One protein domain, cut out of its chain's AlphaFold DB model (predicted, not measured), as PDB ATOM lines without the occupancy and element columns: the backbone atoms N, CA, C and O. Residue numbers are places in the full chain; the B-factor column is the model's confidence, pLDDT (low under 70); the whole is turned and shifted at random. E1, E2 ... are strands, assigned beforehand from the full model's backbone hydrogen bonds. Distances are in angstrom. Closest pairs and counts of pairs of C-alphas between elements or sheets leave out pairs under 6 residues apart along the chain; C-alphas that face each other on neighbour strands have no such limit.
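AT A GLANCE: This is residues 3 to 22 and 29 to 69 of the 75 residues of an uncharacterized protein of uncultured marine bacterium MedDCM-OCT-S04-C749 (UniProt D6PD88). Little regular structure is found here beyond a long, strongly twisted hairpin, E1 and E2, with short E3 folded back beside one end of E2 and residues 3 to 4 and 8 to 9 pairing briefly along E1. Of 61 printed residues, under half, 24, are in named elements: E1, E2, E3, in that order along the chain and across an antiparallel sheet, all strand. It is only just loose, close to compact, with a radius of gyration of the C-alphas of 13.0 A and spans of 41 by 26 by 22 A.

HOW THE PARTS SIT: Start at residues 3 to 4, antiparallel to residues 39 to 40 of E1, residues 33 to 41. E1 and E2, residues 46 to 56, form an antiparallel hairpin at 160 degrees; find N 36 and O 51 within hydrogen-bond range, 2.8 A. E2 and E3, residues 59 to 62, form another at 128 degrees, with N 61 and O 54 at 2.8 A. Together they are a meander, each strand the antiparallel neighbour of the one before.

IN THESE COORDINATES: Find C-alpha 33 at (14.715, -14.792, -34.626); E1 runs 25.9 A, E2 31.9 A, and E3 10.4 A to C-alpha 62 at (9.595, -14.381, -26.273).

THE WHOLE: Residues 23 to 28 are not printed; C-alphas 22 and 29 are 18.2 A apart. Both links between strands are tight. Residues 3 to 16 have pLDDT under 70.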
ATOM      1  N   ILE A   3      15.726 -37.615 -24.878       54.50
ATOM      2  CA  ILE A   3      15.369 -36.205 -25.048       54.50
ATOM      3  C   ILE A   3      16.118 -35.721 -26.288       54.50
ATOM      4  O   ILE A   3      17.348 -35.645 -26.281       54.50
ATOM      5  N   HIS A   4      15.386 -35.442 -27.366       55.03
ATOM      6  CA  HIS A   4      15.943 -34.856 -28.579       55.03
ATOM      7  C   HIS A   4      15.648 -33.355 -28.578       55.03
ATOM      8  O   HIS A   4      14.530 -32.917 -28.850       55.03
ATOM      9  N   PHE A   5      16.679 -32.558 -28.307       47.78
ATOM     10  CA  PHE A   5      16.671 -31.130 -28.617       47.78
ATOM     11  C   PHE A   5      16.873 -30.972 -30.130       47.78
ATOM     12  O   PHE A   5      18.002 -30.944 -30.612       47.78
ATOM     13  N   VAL A   6      15.779 -30.991 -30.886       45.72
ATOM     14  CA  VAL A   6      15.732 -30.740 -32.334       45.72
ATOM     15  C   VAL A   6      14.380 -30.051 -32.541       45.72
ATOM     16  O   VAL A   6      13.353 -30.669 -32.277       45.72
ATOM     17  N   VAL A   7      14.319 -28.749 -32.816       48.34
ATOM     18  CA  VAL A   7      14.474 -28.110 -34.134       48.34
ATOM     19  C   VAL A   7      14.684 -26.599 -33.931       48.34
ATOM     20  O   VAL A   7      14.142 -26.015 -32.995       48.34
ATOM     21  N   VAL A   8      15.455 -25.971 -34.829       49.72
ATOM     22  CA  VAL A   8      15.591 -24.510 -34.933       49.72
ATOM     23  C   VAL A   8      15.151 -24.075 -36.319       49.72
ATOM     24  O   VAL A   8      15.742 -24.501 -37.312       49.72
ATOM     25  N   VAL A   9      14.125 -23.231 -36.387       50.59
ATOM     26  CA  VAL A   9      13.684 -22.570 -37.621       50.59
ATOM     27  C   VAL A   9      13.808 -21.071 -37.409       50.59
ATOM     28  O   VAL A   9      13.157 -20.513 -36.531       50.59
ATOM     29  N   GLN A  10      14.646 -20.407 -38.203       52.84
ATOM     30  CA  GLN A  10      14.579 -18.956 -38.305       52.84
ATOM     31  C   GLN A  10      13.304 -18.594 -39.081       52.84
ATOM     32  O   GLN A  10      13.054 -19.120 -40.168       52.84
ATOM     33  N   LEU A  11      12.453 -17.759 -38.482       51.28
ATOM     34  CA  LEU A  11      11.183 -17.306 -39.062       51.28
ATOM     35  C   LEU A  11      11.430 -16.198 -40.099       51.28
ATOM     36  O   LEU A  11      10.967 -15.074 -39.963       51.28
ATOM     37  N   ASP A  12      12.181 -16.511 -41.148       48.66
ATOM     38  CA  ASP A  12      12.383 -15.652 -42.314       48.66
ATOM     39  C   ASP A  12      12.369 -16.475 -43.609       48.66
ATOM     40  O   ASP A  12      13.166 -16.266 -44.511       48.66
ATOM     41  N   THR A  13      11.427 -17.417 -43.757       45.19
ATOM     42  CA  THR A  13      11.159 -18.197 -44.998       45.19
ATOM     43  C   THR A  13      12.340 -18.982 -45.596       45.19
ATOM     44  O   THR A  13      12.149 -19.732 -46.554       45.19
ATOM     45  N   VAL A  14      13.549 -18.879 -45.041       53.03
ATOM     46  CA  VAL A  14      14.764 -19.471 -45.586       53.03
ATOM     47  C   VAL A  14      15.547 -20.118 -44.451       53.03
ATOM     48  O   VAL A  14      16.164 -19.446 -43.638       53.03
ATOM     49  N   PHE A  15      15.563 -21.451 -44.424       57.91
ATOM     50  CA  PHE A  15      16.348 -22.229 -43.465       57.91
ATOM     51  C   PHE A  15      17.841 -21.905 -43.610       57.91
ATOM     52  O   PHE A  15      18.521 -22.389 -44.522       57.91
ATOM     53  N   ARG A  16      18.348 -21.034 -42.740       61.47
ATOM     54  CA  ARG A  16      19.728 -20.549 -42.748       61.47
ATOM     55  C   ARG A  16      20.272 -20.493 -41.335       61.47
ATOM     56  O   ARG A  16      19.536 -20.456 -40.360       61.47
ATOM     57  N   LYS A  17      21.601 -20.515 -41.266       70.31
ATOM     58  CA  LYS A  17      22.345 -20.337 -40.024       70.31
ATOM     59  C   LYS A  17      21.991 -19.000 -39.359       70.31
ATOM     60  O   LYS A  17      21.767 -18.029 -40.086       70.31
ATOM     61  N   PRO A  18      22.100 -18.922 -38.024       81.81
ATOM     62  CA  PRO A  18      22.615 -19.970 -37.122       81.81
ATOM     63  C   PRO A  18      21.579 -21.014 -36.673       81.81
ATOM     64  O   PRO A  18      20.382 -20.753 -36.671       81.81
ATOM     65  N   PHE A  19      22.055 -22.192 -36.249       83.25
ATOM     66  CA  PHE A  19      21.216 -23.236 -35.651       83.25
ATOM     67  C   PHE A  19      21.584 -23.438 -34.176       83.25
ATOM     68  O   PHE A  19      22.761 -23.535 -33.835       83.25
ATOM     69  N   LEU A  20      20.594 -23.586 -33.291       84.31
ATOM     70  CA  LEU A  20      20.830 -24.015 -31.902       84.31
ATOM     71  C   LEU A  20      21.053 -25.533 -31.853       84.31
ATOM     72  O   LEU A  20      20.190 -26.309 -31.449       84.31
ATOM     73  N   ILE A  21      22.226 -25.963 -32.309       85.06
ATOM     74  CA  ILE A  21      22.661 -27.361 -32.298       85.06
ATOM     75  C   ILE A  21      23.999 -27.494 -31.579       85.06
ATOM     76  O   ILE A  21      24.811 -26.568 -31.534       85.06
ATOM     77  N   LYS A  22      24.267 -28.682 -31.031       83.81
ATOM     78  CA  LYS A  22      25.540 -28.952 -30.359       83.81
ATOM     79  C   LYS A  22      26.710 -28.739 -31.326       83.81
ATOM     80  O   LYS A  22      26.803 -29.405 -32.352       83.81
ATOM     81  N   GLN A  29      23.272 -12.460 -32.546       93.62
ATOM     82  CA  GLN A  29      23.223 -11.009 -32.707       93.62
ATOM     83  C   GLN A  29      21.788 -10.509 -32.511       93.62
ATOM     84  O   GLN A  29      20.850 -11.236 -32.862       93.62
ATOM     85  N   PRO A  30      21.601  -9.277 -32.004       95.25
ATOM     86  CA  PRO A  30      20.287  -8.650 -31.948       95.25
ATOM     87  C   PRO A  30      19.585  -8.666 -33.312       95.25
ATOM     88  O   PRO A  30      20.216  -8.465 -34.350       95.25
ATOM     89  N   GLY A  31      18.277  -8.922 -33.309       91.00
ATOM     90  CA  GLY A  31      17.453  -9.040 -34.517       91.00
ATOM     91  C   GLY A  31      17.385 -10.446 -35.122       91.00
ATOM     92  O   GLY A  31      16.555 -10.677 -35.998       91.00
ATOM     93  N   MET A  32      18.195 -11.403 -34.654       90.00
ATOM     94  CA  MET A  32      17.994 -12.817 -34.997       90.00
ATOM     95  C   MET A  32      16.707 -13.347 -34.357       90.00
ATOM     96  O   MET A  32      16.416 -13.032 -33.202       90.00
ATOM     97  N   VAL A  33      15.970 -14.183 -35.088       88.06
ATOM     98  CA  VAL A  33      14.715 -14.792 -34.626       88.06
ATOM     99  C   VAL A  33      14.857 -16.306 -34.633       88.06
ATOM    100  O   VAL A  33      15.296 -16.887 -35.617       88.06
ATOM    101  N   PHE A  34      14.452 -16.963 -33.554       87.88
ATOM    102  CA  PHE A  34      14.568 -18.409 -33.403       87.88
ATOM    103  C   PHE A  34      13.231 -19.014 -33.025       87.88
ATOM    104  O   PHE A  34      12.657 -18.613 -32.020       87.88
ATOM    105  N   ALA A  35      12.794 -20.034 -33.755       87.12
ATOM    106  CA  ALA A  35      11.965 -21.080 -33.176       87.12
ATOM    107  C   ALA A  35      12.863 -21.999 -32.338       87.12
ATOM    108  O   ALA A  35      13.903 -22.465 -32.814       87.12
ATOM    109  N   VAL A  36      12.481 -22.223 -31.087       87.94
ATOM    110  CA  VAL A  36      13.182 -23.065 -30.120       87.94
ATOM    111  C   VAL A  36      12.242 -24.189 -29.726       87.94
ATOM    112  O   VAL A  36      11.365 -24.008 -28.881       87.94
ATOM    113  N   ASP A  37      12.458 -25.356 -30.329       84.56
ATOM    114  CA  ASP A  37      11.593 -26.516 -30.147       84.56
ATOM    115  C   ASP A  37      12.318 -27.647 -29.411       84.56
ATOM    116  O   ASP A  37      13.322 -28.194 -29.883       84.56
ATOM    117  N   GLY A  38      11.781 -28.040 -28.257       83.25
ATOM    118  CA  GLY A  38      12.199 -29.229 -27.522       83.25
ATOM    119  C   GLY A  38      11.218 -30.373 -27.743       83.25
ATOM    120  O   GLY A  38      10.005 -30.170 -27.685       83.25
ATOM    121  N   SER A  39      11.717 -31.593 -27.961       84.94
ATOM    122  CA  SER A  39      10.851 -32.766 -28.081       84.94
ATOM    123  C   SER A  39      11.338 -33.962 -27.272       84.94
ATOM    124  O   SER A  39      12.535 -34.187 -27.072       84.94
ATOM    125  N   VAL A  40      10.379 -34.755 -26.813       85.31
ATOM    126  CA  VAL A  40      10.619 -36.050 -26.181       85.31
ATOM    127  C   VAL A  40       9.939 -37.127 -27.000       85.31
ATOM    128  O   VAL A  40       8.818 -36.950 -27.480       85.31
ATOM    129  N   LEU A  41      10.637 -38.245 -27.165       86.75
ATOM    130  CA  LEU A  41      10.139 -39.398 -27.896       86.75
ATOM    131  C   LEU A  41      10.254 -40.652 -27.029       86.75
ATOM    132  O   LEU A  41      11.294 -40.940 -26.424       86.75
ATOM    133  N   THR A  42       9.164 -41.401 -26.998       88.00
ATOM    134  CA  THR A  42       9.082 -42.781 -26.518       88.00
ATOM    135  C   THR A  42       8.596 -43.669 -27.665       88.00
ATOM    136  O   THR A  42       8.372 -43.170 -28.766       88.00
ATOM    137  N   ASN A  43       8.442 -44.974 -27.435       91.62
ATOM    138  CA  ASN A  43       8.011 -45.891 -28.494       91.62
ATOM    139  C   ASN A  43       6.611 -45.557 -29.033       91.62
ATOM    140  O   ASN A  43       6.389 -45.677 -30.232       91.62
ATOM    141  N   ASP A  44       5.714 -45.079 -28.165       94.06
ATOM    142  CA  ASP A  44       4.288 -44.926 -28.485       94.06
ATOM    143  C   ASP A  44       3.798 -43.473 -28.393       94.06
ATOM    144  O   ASP A  44       2.639 -43.178 -28.675       94.06
ATOM    145  N   PHE A  45       4.666 -42.546 -27.978       87.44
ATOM    146  CA  PHE A  45       4.287 -41.159 -27.724       87.44
ATOM    147  C   PHE A  45       5.413 -40.177 -28.040       87.44
ATOM    148  O   PHE A  45       6.578 -40.407 -27.689       87.44
ATOM    149  N   ARG A  46       5.033 -39.039 -28.631       88.12
ATOM    150  CA  ARG A  46       5.888 -37.874 -28.851       88.12
ATOM    151  C   ARG A  46       5.195 -36.622 -28.326       88.12
ATOM    152  O   ARG A  46       4.063 -36.351 -28.706       88.12
ATOM    153  N   ALA A  47       5.919 -35.826 -27.550       85.81
ATOM    154  CA  ALA A  47       5.530 -34.455 -27.230       85.81
ATOM    155  C   ALA A  47       6.584 -33.483 -27.755       85.81
ATOM    156  O   ALA A  47       7.783 -33.778 -27.736       85.81
ATOM    157  N   GLN A  48       6.128 -32.326 -28.220       86.31
ATOM    158  CA  GLN A  48       6.972 -31.204 -28.601       86.31
ATOM    159  C   GLN A  48       6.375 -29.930 -28.026       86.31
ATOM    160  O   GLN A  48       5.167 -29.728 -28.088       86.31
ATOM    161  N   VAL A  49       7.244 -29.091 -27.482       85.50
ATOM    162  CA  VAL A  49       6.914 -27.751 -27.010       85.50
ATOM    163  C   VAL A  49       7.870 -26.798 -27.705       85.50
ATOM    164  O   VAL A  49       9.072 -27.070 -27.767       85.50
ATOM    165  N   GLY A  50       7.319 -25.730 -28.267       86.69
ATOM    166  CA  GLY A  50       8.032 -24.825 -29.152       86.69
ATOM    167  C   GLY A  50       7.609 -23.386 -28.949       86.69
ATOM    168  O   GLY A  50       6.418 -23.106 -28.847       86.69
ATOM    169  N   ASP A  51       8.578 -22.480 -28.900       89.19
ATOM    170  CA  ASP A  51       8.345 -21.041 -28.803       89.19
ATOM    171  C   ASP A  51       9.268 -20.274 -29.749       89.19
ATOM    172  O   ASP A  51      10.353 -20.732 -30.101       89.19
ATOM    173  N   SER A  52       8.842 -19.082 -30.153       89.06
ATOM    174  CA  SER A  52       9.642 -18.157 -30.945       89.06
ATOM    175  C   SER A  52      10.213 -17.045 -30.074       89.06
ATOM    176  O   SER A  52       9.520 -16.485 -29.221       89.06
ATOM    177  N   PHE A  53      11.468 -16.696 -30.334       91.75
ATOM    178  CA  PHE A  53      12.218 -15.684 -29.605       91.75
ATOM    179  C   PHE A  53      12.944 -14.753 -30.566       91.75
ATOM    180  O   PHE A  53      13.466 -15.199 -31.586       91.75
ATOM    181  N   ILE A  54      13.035 -13.475 -30.213       93.12
ATOM    182  CA  ILE A  54      13.929 -12.508 -30.853       93.12
ATOM    183  C   ILE A  54      15.103 -12.213 -29.923       93.12
ATOM    184  O   ILE A  54      14.921 -12.017 -28.722       93.12
ATOM    185  N   ILE A  55      16.320 -12.194 -30.458       94.06
ATOM    186  CA  ILE A  55      17.510 -11.782 -29.709       94.06
ATOM    187  C   ILE A  55      17.545 -10.257 -29.644       94.06
ATOM    188  O   ILE A  55      17.372  -9.575 -30.656       94.06
ATOM    189  N   THR A  56      17.795  -9.723 -28.455       96.38
ATOM    190  CA  THR A  56      17.901  -8.287 -28.180       96.38
ATOM    191  C   THR A  56      19.328  -7.939 -27.760       96.38
ATOM    192  O   THR A  56      20.165  -8.818 -27.563       96.38
ATOM    193  N   GLU A  57      19.631  -6.649 -27.610       97.12
ATOM    194  CA  GLU A  57      20.962  -6.191 -27.176       97.12
ATOM    195  C   GLU A  57      21.377  -6.744 -25.806       97.12
ATOM    196  O   GLU A  57      22.561  -6.949 -25.549       97.12
ATOM    197  N   THR A  58      20.405  -7.009 -24.930       96.62
ATOM    198  CA  THR A  58      20.641  -7.420 -23.541       96.62
ATOM    199  C   THR A  58      20.174  -8.844 -23.239       96.62
ATOM    200  O   THR A  58      20.207  -9.257 -22.080       96.62
ATOM    201  N   GLY A  59      19.714  -9.601 -24.240       95.94
ATOM    202  CA  GLY A  59      19.190 -10.951 -24.040       95.94
ATOM    203  C   GLY A  59      18.264 -11.408 -25.161       95.94
ATOM    204  O   GLY A  59      18.657 -11.467 -26.323       95.94
ATOM    205  N   TYR A  60      17.038 -11.783 -24.798       95.12
ATOM    206  CA  TYR A  60      16.014 -12.239 -25.730       95.12
ATOM    207  C   TYR A  60      14.619 -11.820 -25.260       95.12
ATOM    208  O   TYR A  60      14.404 -11.561 -24.076       95.12
ATOM    209  N   GLU A  61      13.666 -11.811 -26.183       95.88
ATOM    210  CA  GLU A  61      12.239 -11.621 -25.926       95.88
ATOM    211  C   GLU A  61      11.447 -12.774 -26.553       95.88
ATOM    212  O   GLU A  61      11.693 -13.158 -27.696       95.88
ATOM    213  N   GLN A  62      10.512 -13.348 -25.794       93.38
ATOM    214  CA  GLN A  62       9.595 -14.381 -26.273       93.38
ATOM    215  C   GLN A  62       8.433 -13.722 -27.021       93.38
ATOM    216  O   GLN A  62       7.734 -12.882 -26.460       93.38
ATOM    217  N   ILE A  63       8.205 -14.121 -28.272       92.38
ATOM    218  CA  ILE A  63       7.200 -13.491 -29.147       92.38
ATOM    219  C   ILE A  63       5.981 -14.382 -29.414       92.38
ATOM    220  O   ILE A  63       4.975 -13.904 -29.934       92.38
ATOM    221  N   THR A  64       6.020 -15.656 -29.015       89.25
ATOM    222  CA  THR A  64       4.846 -16.544 -28.988       89.25
ATOM    223  C   THR A  64       4.494 -16.904 -27.559       89.25
ATOM    224  O   THR A  64       5.376 -17.187 -26.762       89.25
ATOM    225  N   HIS A  65       3.206 -16.936 -27.240       88.00
ATOM    226  CA  HIS A  65       2.728 -17.330 -25.922       88.00
ATOM    227  C   HIS A  65       1.655 -18.394 -26.095       88.00
ATOM    228  O   HIS A  65       0.651 -18.162 -26.767       88.00
ATOM    229  N   HIS A  66       1.884 -19.557 -25.499       85.00
ATOM    230  CA  HIS A  66       0.932 -20.655 -25.476       85.00
ATOM    231  C   HIS A  66       0.839 -21.231 -24.055       85.00
ATOM    232  O   HIS A  66       1.785 -21.076 -23.270       85.00
ATOM    233  N   PRO A  67      -0.292 -21.861 -23.693       86.12
ATOM    234  CA  PRO A  67      -0.441 -22.497 -22.393       86.12
ATOM    235  C   PRO A  67       0.604 -23.595 -22.185       86.12
ATOM    236  O   PRO A  67       0.897 -24.366 -23.096       86.12
ATOM    237  N   LYS A  68       1.188 -23.651 -20.986       80.62
ATOM    238  CA  LYS A  68       2.294 -24.574 -20.657       80.62
ATOM    239  C   LYS A  68       1.836 -25.812 -19.886       80.62
ATOM    240  O   LYS A  68       2.663 -26.647 -19.518       80.62
ATOM    241  N   THR A  69       0.541 -25.924 -19.618       84.06
ATOM    242  CA  THR A  69      -0.080 -27.053 -18.926       84.06
ATOM    243  C   THR A  69      -0.949 -27.819 -19.911       84.06
ATOM    244  O   THR A  69      -1.598 -27.228 -20.766       84.06
TER     245      THR A  69